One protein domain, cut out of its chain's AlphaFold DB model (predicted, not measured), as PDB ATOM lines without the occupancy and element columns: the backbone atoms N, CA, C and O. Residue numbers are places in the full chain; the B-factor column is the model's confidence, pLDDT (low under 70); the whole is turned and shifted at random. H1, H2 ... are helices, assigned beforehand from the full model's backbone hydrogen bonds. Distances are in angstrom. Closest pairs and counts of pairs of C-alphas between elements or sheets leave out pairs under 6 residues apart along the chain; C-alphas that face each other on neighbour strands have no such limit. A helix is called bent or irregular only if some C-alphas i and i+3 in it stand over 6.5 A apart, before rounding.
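What this domain is: This is residues 459 to 571 of the 995 residues of an uncharacterized protein of Saprolegnia parasitica (strain CBS 223.65) (UniProt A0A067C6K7). Five helices stand side by side in a curved row, in the order H1, H2, H3, H6, H5, with each one running opposite to the next; the row bends round the short helix H4, which packs on H5 at the inner side of the curve. H1 makes one end of the row, and the curve stays open between H1 and H5. The printed part has 113 residues with six named helices, H1 to H6 along the chain, and no named strand; its class is all helix. It is compact, with a radius of gyration of the C-alphas of 13.7 A, yet elongated, spanning 43 by 27 by 23 A.

How they stand to each other: H2, residues 479 to 495, is the longest helix. It touches H1, residues 459 to 473, at a shallow tilt of 16 degrees, opposite ways; their closest C-alphas, of Pro 459 and Ala 492, are 4.8 A apart. H2 also touches H3, residues 505 to 520, at a shallow tilt of 30 degrees, opposite ways, with the closest C-alphas, of Glu 483 and Ile 512, 5.3 A apart. Both pairs are helical hairpins. Residues 507 to 514 of H3 touch residues 564 to 568 of H6, residues 558 to 569, at a shallow tilt of 21 degrees, opposite ways; the closest C-alphas are those of Arg 507 and Val 568, 6.2 A. H6 and H5, residues 538 to 552, form a third helical hairpin, at 22 degrees, closest at the C-alphas of Ala 542 and His 569, 5.9 A. H4, residues 527 to 531, touches H5, with the C-alphas of Phe 530 and Ala 545 4.1 A apart, and is close but not clearly touching to H2 and H3. H4 and H6 are near each other. H1 and H5 are apart, and so are H3 and H5. In H2, H3, H4 and H6 every O i to N i+4 pair is within hydrogen-bond range; in H1 8 of 11 are, in H5 9 of 11.

Where its parts are: H1 begins at C-alpha 459, (15.342, 57.630, -25.736), and is 20.0 A long; it is neither bent nor irregular, but only just: C-alphas 468 and 471 are 6.4 A apart. H2 measures 24.2 A, from C-alpha 479 at (24.711, 37.892, -31.302), and H3 23.1 A. H5, 22.3 A, is irregular, with C-alphas 548 and 551 7.1 A apart. H6, 15.6 A, ends at C-alpha 569, (8.314, 34.468, -38.564).

The domain as a whole: The two C-alphas farthest apart, of Ala 461 and Gly 555, are 43.3 A apart. The printed part has no cut and no long link; H1 to H2 and H5 to H6 are tight. The mean pLDDT of the printed part is 87.7, and residues 534 to 536, between H4 and H5, are under 70.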
ATOM      1  N   PRO A 459      15.615  58.951 -25.162       87.31
ATOM      2  CA  PRO A 459      15.342  57.630 -25.736       87.31
ATOM      3  C   PRO A 459      15.035  57.661 -27.245       87.31
ATOM      4  O   PRO A 459      15.466  56.766 -27.976       87.31
ATOM      5  N   SER A 460      14.357  58.695 -27.750       87.06
ATOM      6  CA  SER A 460      14.049  58.844 -29.183       87.06
ATOM      7  C   SER A 460      15.300  59.053 -30.049       87.06
ATOM      8  O   SER A 460      15.460  58.382 -31.075       87.06
ATOM      9  N   ALA A 461      16.212  59.931 -29.621       87.94
ATOM     10  CA  ALA A 461      17.479  60.194 -30.302       87.94
ATOM     11  C   ALA A 461      18.400  58.963 -30.274       87.94
ATOM     12  O   ALA A 461      19.006  58.613 -31.292       87.94
ATOM     13  N   LEU A 462      18.436  58.253 -29.140       89.12
ATOM     14  CA  LEU A 462      19.196  57.015 -28.982       89.12
ATOM     15  C   LEU A 462      18.699  55.908 -29.925       89.12
ATOM     16  O   LEU A 462      19.501  55.309 -30.637       89.12
ATOM     17  N   VAL A 463      17.386  55.649 -29.990       87.88
ATOM     18  CA  VAL A 463      16.820  54.606 -30.870       87.88
ATOM     19  C   VAL A 463      17.086  54.908 -32.345       87.88
ATOM     20  O   VAL A 463      17.431  53.998 -33.102       87.88
ATOM     21  N   GLN A 464      16.971  56.172 -32.763       86.94
ATOM     22  CA  GLN A 464      17.278  56.564 -34.140       86.94
ATOM     23  C   GLN A 464      18.746  56.317 -34.492       86.94
ATOM     24  O   GLN A 464      19.017  55.756 -35.556       86.94
ATOM     25  N   ARG A 465      19.679  56.687 -33.606       87.50
ATOM     26  CA  ARG A 465      21.114  56.436 -33.800       87.50
ATOM     27  C   ARG A 465      21.431  54.938 -33.840       87.50
ATOM     28  O   ARG A 465      22.041  54.475 -34.806       87.50
ATOM     29  N   LEU A 466      20.918  54.173 -32.874       88.25
ATOM     30  CA  LEU A 466      21.148  52.731 -32.775       88.25
ATOM     31  C   LEU A 466      20.639  51.965 -33.996       88.25
ATOM     32  O   LEU A 466      21.347  51.103 -34.500       88.25
ATOM     33  N   LEU A 467      19.430  52.255 -34.488       86.69
ATOM     34  CA  LEU A 467      18.832  51.491 -35.588       86.69
ATOM     35  C   LEU A 467      19.299  51.945 -36.979       86.69
ATOM     36  O   LEU A 467      19.402  51.104 -37.868       86.69
ATOM     37  N   LYS A 468      19.588  53.239 -37.189       83.38
ATOM     38  CA  LYS A 468      20.028  53.749 -38.504       83.38
ATOM     39  C   LYS A 468      21.536  53.658 -38.724       83.38
ATOM     40  O   LYS A 468      21.954  53.410 -39.850       83.38
ATOM     41  N   HIS A 469      22.343  53.890 -37.689       83.69
ATOM     42  CA  HIS A 469      23.799  53.966 -37.820       83.69
ATOM     43  C   HIS A 469      24.488  52.752 -37.203       83.69
ATOM     44  O   HIS A 469      25.185  52.024 -37.905       83.69
ATOM     45  N   THR A 470      24.254  52.484 -35.919       86.38
ATOM     46  CA  THR A 470      24.990  51.440 -35.189       86.38
ATOM     47  C   THR A 470      24.633  50.045 -35.687       86.38
ATOM     48  O   THR A 470      25.521  49.272 -36.019       86.38
ATOM     49  N   TYR A 471      23.341  49.733 -35.829       88.06
ATOM     50  CA  TYR A 471      22.862  48.429 -36.286       88.06
ATOM     51  C   TYR A 471      23.450  48.048 -37.644       88.06
ATOM     52  O   TYR A 471      23.814  46.895 -37.831       88.06
ATOM     53  N   ALA A 472      23.619  48.999 -38.568       85.69
ATOM     54  CA  ALA A 472      24.257  48.746 -39.860       85.69
ATOM     55  C   ALA A 472      25.739  48.349 -39.716       85.69
ATOM     56  O   ALA A 472      26.192  47.456 -40.429       85.69
ATOM     57  N   GLN A 473      26.459  48.939 -38.759       87.25
ATOM     58  CA  GLN A 473      27.896  48.730 -38.537       87.25
ATOM     59  C   GLN A 473      28.239  47.465 -37.735       87.25
ATOM     60  O   GLN A 473      29.317  46.912 -37.929       87.25
ATOM     61  N   VAL A 474      27.356  46.997 -36.845       87.94
ATOM     62  CA  VAL A 474      27.584  45.764 -36.061       87.94
ATOM     63  C   VAL A 474      27.694  44.550 -36.991       87.94
ATOM     64  O   VAL A 474      26.895  44.422 -37.913       87.94
ATOM     65  N   ASP A 475      28.628  43.625 -36.761       86.94
ATOM     66  CA  ASP A 475      28.687  42.388 -37.553       86.94
ATOM     67  C   ASP A 475      27.385  41.578 -37.409       86.94
ATOM     68  O   ASP A 475      26.794  41.466 -36.333       86.94
ATOM     69  N   ALA A 476      26.923  41.000 -38.512       86.19
ATOM     70  CA  ALA A 476      25.710  40.207 -38.568       86.19
ATOM     71  C   ALA A 476      25.768  38.952 -37.680       86.19
ATOM     72  O   ALA A 476      24.729  38.490 -37.204       86.19
ATOM     73  N   ASN A 477      26.974  38.440 -37.422       87.12
ATOM     74  CA  ASN A 477      27.211  37.265 -36.583       87.12
ATOM     75  C   ASN A 477      27.363  37.586 -35.087       87.12
ATOM     76  O   ASN A 477      27.373  36.667 -34.262       87.12
ATOM     77  N   ASP A 478      27.466  38.866 -34.707       87.69
ATOM     78  CA  ASP A 478      27.653  39.262 -33.311       87.69
ATOM     79  C   ASP A 478      26.324  39.276 -32.545       87.69
ATOM     80  O   ASP A 478      25.671  40.304 -32.338       87.69
ATOM     81  N   LEU A 479      25.928  38.088 -32.086       87.81
ATOM     82  CA  LEU A 479      24.711  37.892 -31.302       87.81
ATOM     83  C   LEU A 479      24.691  38.721 -30.014       87.81
ATOM     84  O   LEU A 479      23.611  39.098 -29.566       87.81
ATOM     85  N   VAL A 480      25.847  39.005 -29.407       88.88
ATOM     86  CA  VAL A 480      25.927  39.729 -28.131       88.88
ATOM     87  C   VAL A 480      25.642  41.214 -28.353       88.88
ATOM     88  O   VAL A 480      24.816  41.788 -27.638       88.88
ATOM     89  N   ALA A 481      26.265  41.825 -29.364       87.56
ATOM     90  CA  ALA A 481      26.017  43.215 -29.733       87.56
ATOM     91  C   ALA A 481      24.589  43.417 -30.243       87.56
ATOM     92  O   ALA A 481      23.897  44.329 -29.792       87.56
ATOM     93  N   LEU A 482      24.113  42.539 -31.130       89.50
ATOM     94  CA  LEU A 482      22.759  42.623 -31.675       89.50
ATOM     95  C   LEU A 482      21.703  42.422 -30.581       89.50
ATOM     96  O   LEU A 482      20.745  43.191 -30.519       89.50
ATOM     97  N   GLU A 483      21.883  41.460 -29.666       90.62
ATOM     98  CA  GLU A 483      21.011  41.319 -28.492       90.62
ATOM     99  C   GLU A 483      20.989  42.605 -27.657       90.62
ATOM    100  O   GLU A 483      19.918  43.040 -27.228       90.62
ATOM    101  N   PHE A 484      22.151  43.223 -27.429       89.69
ATOM    102  CA  PHE A 484      22.249  44.452 -26.648       89.69
ATOM    103  C   PHE A 484      21.555  45.631 -27.333       89.69
ATOM    104  O   PHE A 484      20.794  46.330 -26.669       89.69
ATOM    105  N   VAL A 485      21.716  45.808 -28.651       90.12
ATOM    106  CA  VAL A 485      20.977  46.817 -29.432       90.12
ATOM    107  C   VAL A 485      19.472  46.636 -29.238       90.12
ATOM    108  O   VAL A 485      18.775  47.586 -28.885       90.12
ATOM    109  N   TRP A 486      18.963  45.410 -29.381       91.00
ATOM    110  CA  TRP A 486      17.537  45.136 -29.192       91.00
ATOM    111  C   TRP A 486      17.068  45.358 -27.750       91.00
ATOM    112  O   TRP A 486      15.958  45.850 -27.536       91.00
ATOM    113  N   ARG A 487      17.907  45.058 -26.750       91.00
ATOM    114  CA  ARG A 487      17.632  45.374 -25.338       91.00
ATOM    115  C   ARG A 487      17.586  46.879 -25.091       91.00
ATOM    116  O   ARG A 487      16.665  47.321 -24.415       91.00
ATOM    117  N   LEU A 488      18.510  47.660 -25.652       89.94
ATOM    118  CA  LEU A 488      18.500  49.123 -25.550       89.94
ATOM    119  C   LEU A 488      17.248  49.716 -26.191       89.94
ATOM    120  O   LEU A 488      16.592  50.546 -25.574       89.94
ATOM    121  N   VAL A 489      16.864  49.238 -27.377       90.06
ATOM    122  CA  VAL A 489      15.614  49.645 -28.039       90.06
ATOM    123  C   VAL A 489      14.403  49.293 -27.173       90.06
ATOM    124  O   VAL A 489      13.498  50.111 -27.014       90.06
ATOM    125  N   SER A 490      14.395  48.109 -26.555       90.94
ATOM    126  CA  SER A 490      13.334  47.716 -25.626       90.94
ATOM    127  C   SER A 490      13.306  48.570 -24.353       90.94
ATOM    128  O   SER A 490      12.216  48.829 -23.852       90.94
ATOM    129  N   LEU A 491      14.457  48.972 -23.806       90.50
ATOM    130  CA  LEU A 491      14.554  49.826 -22.614       90.50
ATOM    131  C   LEU A 491      14.141  51.270 -22.923       90.50
ATOM    132  O   LEU A 491      13.385  51.863 -22.159       90.50
ATOM    133  N   ALA A 492      14.557  51.803 -24.072       88.75
ATOM    134  CA  ALA A 492      14.125  53.109 -24.557       88.75
ATOM    135  C   ALA A 492      12.602  53.145 -24.770       88.75
ATOM    136  O   ALA A 492      11.942  54.080 -24.330       88.75
ATOM    137  N   TRP A 493      12.019  52.084 -25.343       90.00
ATOM    138  CA  TRP A 493      10.561  51.951 -25.469       90.00
ATOM    139  C   TRP A 493       9.844  51.837 -24.114       90.00
ATOM    140  O   TRP A 493       8.724  52.314 -23.972       90.00
ATOM    141  N   GLN A 494      10.463  51.235 -23.092       88.88
ATOM    142  CA  GLN A 494       9.884  51.207 -21.740       88.88
ATOM    143  C   GLN A 494       9.835  52.596 -21.094       88.88
ATOM    144  O   GLN A 494       8.900  52.877 -20.346       88.88
ATOM    145  N   GLN A 495      10.822  53.450 -21.371       87.50
ATOM    146  CA  GLN A 495      10.844  54.832 -20.891       87.50
ATOM    147  C   GLN A 495       9.905  55.740 -21.690       87.50
ATOM    148  O   GLN A 495       9.271  56.617 -21.111       87.50
ATOM    149  N   GLU A 496       9.771  55.497 -22.997       87.94
ATOM    150  CA  GLU A 496       8.865  56.228 -23.882       87.94
ATOM    151  C   GLU A 496       8.048  55.259 -24.776       87.94
ATOM    152  O   GLU A 496       8.434  54.957 -25.909       87.94
ATOM    153  N   PRO A 497       6.876  54.776 -24.311       85.56
ATOM    154  CA  PRO A 497       6.064  53.794 -25.049       85.56
ATOM    155  C   PRO A 497       5.455  54.311 -26.362       85.56
ATOM    156  O   PRO A 497       4.946  53.527 -27.165       85.56
ATOM    157  N   THR A 498       5.486  55.626 -26.585       84.38
ATOM    158  CA  THR A 498       4.997  56.301 -27.798       84.38
ATOM    159  C   THR A 498       5.991  56.265 -28.962       84.38
ATOM    160  O   THR A 498       5.657  56.724 -30.055       84.38
ATOM    161  N   LEU A 499       7.193  55.711 -28.764       84.19
ATOM    162  CA  LEU A 499       8.220  55.609 -29.800       84.19
ATOM    163  C   LEU A 499       7.771  54.744 -30.984       84.19
ATOM    164  O   LEU A 499       7.380  53.584 -30.832       84.19
ATOM    165  N   SER A 500       7.899  55.294 -32.194       80.00
ATOM    166  CA  SER A 500       7.688  54.555 -33.440       80.00
ATOM    167  C   SER A 500       8.895  53.658 -33.728       80.00
ATOM    168  O   SER A 500      10.010  54.146 -33.920       80.00
ATOM    169  N   LEU A 501       8.673  52.341 -33.749       82.62
ATOM    170  CA  LEU A 501       9.693  51.331 -34.037       82.62
ATOM    171  C   LEU A 501       9.462  50.699 -35.421       82.62
ATOM    172  O   LEU A 501       8.309  50.515 -35.814       82.62
ATOM    173  N   PRO A 502      10.528  50.296 -36.140       76.50
ATOM    174  CA  PRO A 502      10.402  49.633 -37.443       76.50
ATOM    175  C   PRO A 502       9.812  48.217 -37.347       76.50
ATOM    176  O   PRO A 502       9.273  47.702 -38.322       76.50
ATOM    177  N   LEU A 503       9.897  47.583 -36.173       79.88
ATOM    178  CA  LEU A 503       9.317  46.274 -35.884       79.88
ATOM    179  C   LEU A 503       8.394  46.372 -34.659       79.88
ATOM    180  O   LEU A 503       8.700  47.131 -33.735       79.88
ATOM    181  N   PRO A 504       7.311  45.574 -34.588       86.06
ATOM    182  CA  PRO A 504       6.486  45.490 -33.388       86.06
ATOM    183  C   PRO A 504       7.320  45.103 -32.161       86.06
ATOM    184  O   PRO A 504       8.149  44.191 -32.235       86.06
ATOM    185  N   ILE A 505       7.059  45.735 -31.012       88.31
ATOM    186  CA  ILE A 505       7.838  45.510 -29.783       88.31
ATOM    187  C   ILE A 505       7.841  44.038 -29.338       88.31
ATOM    188  O   ILE A 505       8.859  43.535 -28.868       88.31
ATOM    189  N   GLU A 506       6.746  43.307 -29.554       86.81
ATOM    190  CA  GLU A 506       6.673  41.872 -29.247       86.81
ATOM    191  C   GLU A 506       7.650  41.046 -30.095       86.81
ATOM    192  O   GLU A 506       8.289  40.124 -29.589       86.81
ATOM    193  N   ARG A 507       7.863  41.430 -31.360       87.69
ATOM    194  CA  ARG A 507       8.878  40.802 -32.214       87.69
ATOM    195  C   ARG A 507      10.288  41.133 -31.725       87.69
ATOM    196  O   ARG A 507      11.116  40.232 -31.669       87.69
ATOM    197  N   VAL A 508      10.548  42.370 -31.292       88.81
ATOM    198  CA  VAL A 508      11.844  42.768 -30.698       88.81
ATOM    199  C   VAL A 508      12.150  41.955 -29.434       88.81
ATOM    200  O   VAL A 508      13.246  41.412 -29.302       88.81
ATOM    201  N   LYS A 509      11.175  41.780 -28.534       90.00
ATOM    202  CA  LYS A 509      11.327  40.935 -27.334       90.00
ATOM    203  C   LYS A 509      11.655  39.482 -27.689       90.00
ATOM    204  O   LYS A 509      12.505  38.866 -27.043       90.00
ATOM    205  N   LEU A 510      11.016  38.938 -28.726       91.75
ATOM    206  CA  LEU A 510      11.318  37.595 -29.218       91.75
ATOM    207  C   LEU A 510      12.722  37.504 -29.830       91.75
ATOM    208  O   LEU A 510      13.391  36.499 -29.602       91.75
ATOM    209  N   LEU A 511      13.204  38.536 -30.534       91.88
ATOM    210  CA  LEU A 511      14.580  38.586 -31.049       91.88
ATOM    211  C   LEU A 511      15.611  38.540 -29.914       91.88
ATOM    212  O   LEU A 511      16.561  37.767 -30.004       91.88
ATOM    213  N   ILE A 512      15.395  39.270 -28.813       92.06
ATOM    214  CA  ILE A 512      16.272  39.207 -27.627       92.06
ATOM    215  C   ILE A 512      16.340  37.772 -27.087       92.06
ATOM    216  O   ILE A 512      17.422  37.241 -26.835       92.06
ATOM    217  N   ALA A 513      15.184  37.115 -26.937       90.94
ATOM    218  CA  ALA A 513      15.129  35.730 -26.479       90.94
ATOM    219  C   ALA A 513      15.825  34.769 -27.459       90.94
ATOM    220  O   ALA A 513      16.545  33.873 -27.021       90.94
ATOM    221  N   CYS A 514      15.658  34.972 -28.771       91.50
ATOM    222  CA  CYS A 514      16.296  34.148 -29.794       91.50
ATOM    223  C   CYS A 514      17.821  34.305 -29.779       91.50
ATOM    224  O   CYS A 514      18.520  33.299 -29.722       91.50
ATOM    225  N   ALA A 515      18.338  35.538 -29.745       91.12
ATOM    226  CA  ALA A 515      19.775  35.800 -29.667       91.12
ATOM    227  C   ALA A 515      20.400  35.167 -28.414       91.12
ATOM    228  O   ALA A 515      21.443  34.519 -28.498       91.12
ATOM    229  N   LYS A 516      19.721  35.266 -27.262       90.50
ATOM    230  CA  LYS A 516      20.172  34.656 -26.004       90.50
ATOM    231  C   LYS A 516      20.265  33.131 -26.091       90.50
ATOM    232  O   LYS A 516      21.232  32.551 -25.602       90.50
ATOM    233  N   GLU A 517      19.263  32.478 -26.669       90.06
ATOM    234  CA  GLU A 517      19.264  31.021 -26.835       90.06
ATOM    235  C   GLU A 517      20.289  30.566 -27.888       90.06
ATOM    236  O   GLU A 517      21.021  29.615 -27.635       90.06
ATOM    237  N   LEU A 518      20.442  31.282 -29.009       89.94
ATOM    238  CA  LEU A 518      21.495  31.005 -29.999       89.94
ATOM    239  C   LEU A 518      22.900  31.166 -29.397       89.94
ATOM    240  O   LEU A 518      23.770  30.325 -29.619       89.94
ATOM    241  N   ARG A 519      23.111  32.173 -28.540       88.44
ATOM    242  CA  ARG A 519      24.371  32.339 -27.805       88.44
ATOM    243  C   ARG A 519      24.656  31.163 -26.869       88.44
ATOM    244  O   ARG A 519      25.792  30.703 -26.805       88.44
ATOM    245  N   LYS A 520      23.645  30.641 -26.161       88.06
ATOM    246  CA  LYS A 520      23.806  29.445 -25.304       88.06
ATOM    247  C   LYS A 520      24.236  28.216 -26.102       88.06
ATOM    248  O   LYS A 520      24.996  27.405 -25.583       88.06
ATOM    249  N   LEU A 521      23.769  28.100 -27.344       85.06
ATOM    250  CA  LEU A 521      24.168  27.032 -28.259       85.06
ATOM    251  C   LEU A 521      25.593  27.201 -28.814       85.06
ATOM    252  O   LEU A 521      26.103  26.259 -29.412       85.06
ATOM    253  N   ARG A 522      26.238  28.361 -28.609       84.62
ATOM    254  CA  ARG A 522      27.579  28.698 -29.124       84.62
ATOM    255  C   ARG A 522      27.696  28.548 -30.647       84.62
ATOM    256  O   ARG A 522      28.694  28.041 -31.150       84.62
ATOM    257  N   VAL A 523      26.669  28.984 -31.374       84.25
ATOM    258  CA  VAL A 523      26.602  28.913 -32.840       84.25
ATOM    259  C   VAL A 523      26.686  30.301 -33.474       84.25
ATOM    260  O   VAL A 523      26.130  31.261 -32.943       84.25
ATOM    261  N   THR A 524      27.357  30.400 -34.620       84.81
ATOM    262  CA  THR A 524      27.450  31.629 -35.421       84.81
ATOM    263  C   THR A 524      26.361  31.644 -36.483       84.81
ATOM    264  O   THR A 524      26.253  30.701 -37.270       84.81
ATOM    265  N   VAL A 525      25.556  32.704 -36.506       89.06
ATOM    266  CA  VAL A 525      24.475  32.888 -37.478       89.06
ATOM    267  C   VAL A 525      24.387  34.351 -37.863       89.06
ATOM    268  O   VAL A 525      24.454  35.202 -36.980       89.06
ATOM    269  N   ASP A 526      24.113  34.617 -39.139       91.56
ATOM    270  CA  ASP A 526      23.683  35.927 -39.609       91.56
ATOM    271  C   ASP A 526      22.328  36.303 -38.976       91.56
ATOM    272  O   ASP A 526      21.234  35.991 -39.460       91.56
ATOM    273  N   PHE A 527      22.397  36.963 -37.826       91.56
ATOM    274  CA  PHE A 527      21.229  37.320 -37.038       91.56
ATOM    275  C   PHE A 527      20.515  38.559 -37.588       91.56
ATOM    276  O   PHE A 527      19.337  38.773 -37.291       91.56
ATOM    277  N   LYS A 528      21.182  39.354 -38.431       91.00
ATOM    278  CA  LYS A 528      20.539  40.442 -39.178       91.00
ATOM    279  C   LYS A 528      19.614  39.884 -40.254       91.00
ATOM    280  O   LYS A 528      18.456  40.301 -40.321       91.00
ATOM    281  N   ALA A 529      20.081  38.891 -41.008       89.06
ATOM    282  CA  ALA A 529      19.277  38.139 -41.960       89.06
ATOM    283  C   ALA A 529      18.136  37.382 -41.267       89.06
ATOM    284  O   ALA A 529      17.053  37.264 -41.836       89.06
ATOM    285  N   PHE A 530      18.310  36.933 -40.019       90.12
ATOM    286  CA  PHE A 530      17.197  36.420 -39.214       90.12
ATOM    287  C   PHE A 530      16.204  37.524 -38.814       90.12
ATOM    288  O   PHE A 530      15.005  37.381 -39.018       90.12
ATOM    289  N   ALA A 531      16.669  38.657 -38.285       87.50
ATOM    290  CA  ALA A 531      15.791  39.729 -37.813       87.50
ATOM    291  C   ALA A 531      15.002  40.421 -38.945       87.50
ATOM    292  O   ALA A 531      13.829  40.760 -38.741       87.50
ATOM    293  N   CYS A 532      15.619  40.581 -40.124       82.62
ATOM    294  CA  CYS A 532      15.082  41.230 -41.328       82.62
ATOM    295  C   CYS A 532      14.491  42.627 -41.079       82.62
ATOM    296  O   CYS A 532      13.285  42.831 -41.218       82.62
ATOM    297  N   LEU A 533      15.337  43.593 -40.717       78.50
ATOM    298  CA  LEU A 533      14.914  44.974 -40.436       78.50
ATOM    299  C   LEU A 533      14.526  45.754 -41.712       78.50
ATOM    300  O   LEU A 533      13.687  46.646 -41.655       78.50
ATOM    301  N   GLU A 534      15.108  45.397 -42.861       69.88
ATOM    302  CA  GLU A 534      15.056  46.190 -44.102       69.88
ATOM    303  C   GLU A 534      13.886  45.852 -45.044       69.88
ATOM    304  O   GLU A 534      13.509  46.675 -45.876       69.88
ATOM    305  N   SER A 535      13.284  44.663 -44.930       68.00
ATOM    306  CA  SER A 535      12.202  44.213 -45.821       68.00
ATOM    307  C   SER A 535      10.865  44.181 -45.094       68.00
ATOM    308  O   SER A 535      10.769  43.607 -44.015       68.00
ATOM    309  N   LEU A 536       9.812  44.733 -45.703       65.88
ATOM    310  CA  LEU A 536       8.433  44.653 -45.198       65.88
ATOM    311  C   LEU A 536       7.671  43.417 -45.717       65.88
ATOM    312  O   LEU A 536       6.577  43.134 -45.232       65.88
ATOM    313  N   ASP A 537       8.226  42.669 -46.679       82.06
ATOM    314  CA  ASP A 537       7.575  41.477 -47.233       82.06
ATOM    315  C   ASP A 537       7.787  40.246 -46.340       82.06
ATOM    316  O   ASP A 537       8.905  39.765 -46.151       82.06
ATOM    317  N   VAL A 538       6.683  39.682 -45.845       81.12
ATOM    318  CA  VAL A 538       6.664  38.497 -44.975       81.12
ATOM    319  C   VAL A 538       7.340  37.288 -45.636       81.12
ATOM    320  O   VAL A 538       8.004  36.511 -44.947       81.12
ATOM    321  N   LYS A 539       7.224  37.123 -46.963       82.31
ATOM    322  CA  LYS A 539       7.845  35.992 -47.679       82.31
ATOM    323  C   LYS A 539       9.363  36.141 -47.782       82.31
ATOM    324  O   LYS A 539      10.085  35.175 -47.517       82.31
ATOM    325  N   ALA A 540       9.847  37.336 -48.117       84.88
ATOM    326  CA  ALA A 540      11.274  37.649 -48.119       84.88
ATOM    327  C   ALA A 540      11.894  37.492 -46.718       84.88
ATOM    328  O   ALA A 540      12.951  36.876 -46.581       84.88
ATOM    329  N   GLN A 541      11.198  37.955 -45.672       86.12
ATOM    330  CA  GLN A 541      11.644  37.794 -44.284       86.12
ATOM    331  C   GLN A 541      11.769  36.318 -43.878       86.12
ATOM    332  O   GLN A 541      12.766  35.921 -43.281       86.12
ATOM    333  N   ALA A 542      10.771  35.493 -44.210       86.94
ATOM    334  CA  ALA A 542      10.798  34.063 -43.903       86.94
ATOM    335  C   ALA A 542      11.938  33.334 -44.634       86.94
ATOM    336  O   ALA A 542      12.604  32.490 -44.043       86.94
ATOM    337  N   THR A 543      12.184  33.689 -45.898       90.56
ATOM    338  CA  THR A 543      13.266  33.122 -46.721       90.56
ATOM    339  C   THR A 543      14.638  33.437 -46.127       90.56
ATOM    340  O   THR A 543      15.428  32.534 -45.862       90.56
ATOM    341  N   SER A 544      14.893  34.712 -45.827       89.69
ATOM    342  CA  SER A 544      16.144  35.159 -45.208       89.69
ATOM    343  C   SER A 544      16.372  34.513 -43.832       89.69
ATOM    344  O   SER A 544      17.466  34.029 -43.546       89.69
ATOM    345  N   ALA A 545      15.323  34.393 -43.011       90.38
ATOM    346  CA  ALA A 545      15.416  33.749 -41.703       90.38
ATOM    347  C   ALA A 545      15.725  32.245 -41.777       90.38
ATOM    348  O   ALA A 545      16.482  31.732 -40.951       90.38
ATOM    349  N   VAL A 546      15.164  31.532 -42.760       91.31
ATOM    350  CA  VAL A 546      15.478  30.113 -42.994       91.31
ATOM    351  C   VAL A 546      16.925  29.950 -43.450       91.31
ATOM    352  O   VAL A 546      17.639  29.136 -42.868       91.31
ATOM    353  N   HIS A 547      17.381  30.746 -44.421       90.81
ATOM    354  CA  HIS A 547      18.765  30.690 -44.898       90.81
ATOM    355  C   HIS A 547      19.782  31.022 -43.805       90.81
ATOM    356  O   HIS A 547      20.801  30.342 -43.712       90.81
ATOM    357  N   ALA A 548      19.481  31.989 -42.933       90.81
ATOM    358  CA  ALA A 548      20.320  32.307 -41.783       90.81
ATOM    359  C   ALA A 548      20.471  31.108 -40.827       90.81
ATOM    360  O   ALA A 548      21.565  30.820 -40.351       90.81
ATOM    361  N   MET A 549      19.386  30.376 -40.555       90.75
ATOM    362  CA  MET A 549      19.389  29.268 -39.588       90.75
ATOM    363  C   MET A 549      19.877  27.931 -40.164       90.75
ATOM    364  O   MET A 549      20.229  27.029 -39.404       90.75
ATOM    365  N   LEU A 550      19.905  27.776 -41.489       89.75
ATOM    366  CA  LEU A 550      20.237  26.516 -42.155       89.75
ATOM    367  C   LEU A 550      21.630  25.949 -41.796       89.75
ATOM    368  O   LEU A 550      21.709  24.746 -41.535       89.75
ATOM    369  N   PRO A 551      22.716  26.747 -41.697       88.94
ATOM    370  CA  PRO A 551      24.050  26.238 -41.361       88.94
ATOM    371  C   PRO A 551      24.142  25.563 -39.987       88.94
ATOM    372  O   PRO A 551      24.965  24.672 -39.790       88.94
ATOM    373  N   ILE A 552      23.286  25.965 -39.044       90.44
ATOM    374  CA  ILE A 552      23.310  25.508 -37.646       90.44
ATOM    375  C   ILE A 552      22.189  24.510 -37.324       90.44
ATOM    376  O   ILE A 552      22.012  24.107 -36.169       90.44
ATOM    377  N   LEU A 553      21.401  24.131 -38.331       89.75
ATOM    378  CA  LEU A 553      20.265  23.235 -38.189       89.75
ATOM    379  C   LEU A 553      20.757  21.797 -37.978       89.75
ATOM    380  O   LEU A 553      21.146  21.103 -38.914       89.75
ATOM    381  N   THR A 554      20.737  21.347 -36.724       89.12
ATOM    382  CA  THR A 554      21.146  19.995 -36.312       89.12
ATOM    383  C   THR A 554      20.027  19.285 -35.556       89.12
ATOM    384  O   THR A 554      19.141  19.929 -34.987       89.12
ATOM    385  N   GLY A 555      20.089  17.954 -35.466       85.56
ATOM    386  CA  GLY A 555      19.097  17.159 -34.735       85.56
ATOM    387  C   GLY A 555      18.976  17.513 -33.249       85.56
ATOM    388  O   GLY A 555      17.898  17.382 -32.674       85.56
ATOM    389  N   GLN A 556      20.045  18.028 -32.632       88.25
ATOM    390  CA  GLN A 556      20.036  18.482 -31.236       88.25
ATOM    391  C   GLN A 556      19.265  19.802 -31.068       88.25
ATOM    392  O   GLN A 556      18.515  19.967 -30.106       88.25
ATOM    393  N   ASN A 557      19.389  20.717 -32.035       90.38
ATOM    394  CA  ASN A 557      18.877  22.086 -31.919       90.38
ATOM    395  C   ASN A 557      17.567  22.321 -32.692       90.38
ATOM    396  O   ASN A 557      16.916  23.350 -32.507       90.38
ATOM    397  N   ILE A 558      17.123  21.365 -33.514       91.00
ATOM    398  CA  ILE A 558      15.955  21.488 -34.401       91.00
ATOM    399  C   ILE A 558      14.670  21.916 -33.681       91.00
ATOM    400  O   ILE A 558      13.927  22.760 -34.183       91.00
ATOM    401  N   ARG A 559      14.403  21.399 -32.475       90.81
ATOM    402  CA  ARG A 559      13.211  21.772 -31.688       90.81
ATOM    403  C   ARG A 559      13.239  23.240 -31.264       90.81
ATOM    404  O   ARG A 559      12.210  23.909 -31.290       90.81
ATOM    405  N   LEU A 560      14.414  23.738 -30.884       91.56
ATOM    406  CA  LEU A 560      14.603  25.131 -30.493       91.56
ATOM    407  C   LEU A 560      14.481  26.048 -31.717       91.56
ATOM    408  O   LEU A 560      13.673  26.975 -31.695       91.56
ATOM    409  N   LEU A 561      15.190  25.734 -32.806       91.75
ATOM    410  CA  LEU A 561      15.201  26.538 -34.035       91.75
ATOM    411  C   LEU A 561      13.826  26.593 -34.717       91.75
ATOM    412  O   LEU A 561      13.365  27.663 -35.113       91.75
ATOM    413  N   THR A 562      13.112  25.467 -34.785       92.62
ATOM    414  CA  THR A 562      11.727  25.439 -35.290       92.62
ATOM    415  C   THR A 562      10.782  26.286 -34.431       92.62
ATOM    416  O   THR A 562       9.894  26.945 -34.968       92.62
ATOM    417  N   SER A 563      10.971  26.309 -33.106       92.62
ATOM    418  CA  SER A 563      10.188  27.148 -32.190       92.62
ATOM    419  C   SER A 563      10.492  28.637 -32.379       92.62
ATOM    420  O   SER A 563       9.564  29.446 -32.404       92.62
ATOM    421  N   MET A 564      11.763  29.002 -32.577       92.94
ATOM    422  CA  MET A 564      12.183  30.373 -32.893       92.94
ATOM    423  C   MET A 564      11.562  30.858 -34.208       92.94
ATOM    424  O   MET A 564      10.869  31.874 -34.214       92.94
ATOM    425  N   LEU A 565      11.726  30.103 -35.300       92.31
ATOM    426  CA  LEU A 565      11.183  30.450 -36.620       92.31
ATOM    427  C   LEU A 565       9.649  30.534 -36.610       92.31
ATOM    428  O   LEU A 565       9.072  31.436 -37.217       92.31
ATOM    429  N   LYS A 566       8.978  29.656 -35.857       93.00
ATOM    430  CA  LYS A 566       7.524  29.712 -35.676       93.00
ATOM    431  C   LYS A 566       7.078  30.955 -34.905       93.00
ATOM    432  O   LYS A 566       6.108  31.591 -35.302       93.00
ATOM    433  N   ARG A 567       7.756  31.299 -33.805       90.81
ATOM    434  CA  ARG A 567       7.380  32.438 -32.946       90.81
ATOM    435  C   ARG A 567       7.691  33.790 -33.585       90.81
ATOM    436  O   ARG A 567       6.907  34.713 -33.407       90.81
ATOM    437  N   VAL A 568       8.809  33.905 -34.302       89.69
ATOM    438  CA  VAL A 568       9.265  35.178 -34.890       89.69
ATOM    439  C   VAL A 568       8.698  35.399 -36.295       89.69
ATOM    440  O   VAL A 568       8.262  36.506 -36.595       89.69
ATOM    441  N   HIS A 569       8.668  34.359 -37.138       89.62
ATOM    442  CA  HIS A 569       8.314  34.468 -38.564       89.62
ATOM    443  C   HIS A 569       7.052  33.690 -38.962       89.62
ATOM    444  O   HIS A 569       6.665  33.715 -40.127       89.62
ATOM    445  N   GLY A 570       6.404  32.977 -38.035       88.38
ATOM    446  CA  GLY A 570       5.195  32.201 -38.332       88.38
ATOM    447  C   GLY A 570       5.435  30.942 -39.175       88.38
ATOM    448  O   GLY A 570       4.480  30.366 -39.691       88.38
ATOM    449  N   ILE A 571       6.686  30.494 -39.324       92.06
ATOM    450  CA  ILE A 571       7.022  29.333 -40.158       92.06
ATOM    451  C   ILE A 571       6.577  28.039 -39.463       92.06
ATOM    452  O   ILE A 571       6.839  27.818 -38.278       92.06
TER     453      ILE A 571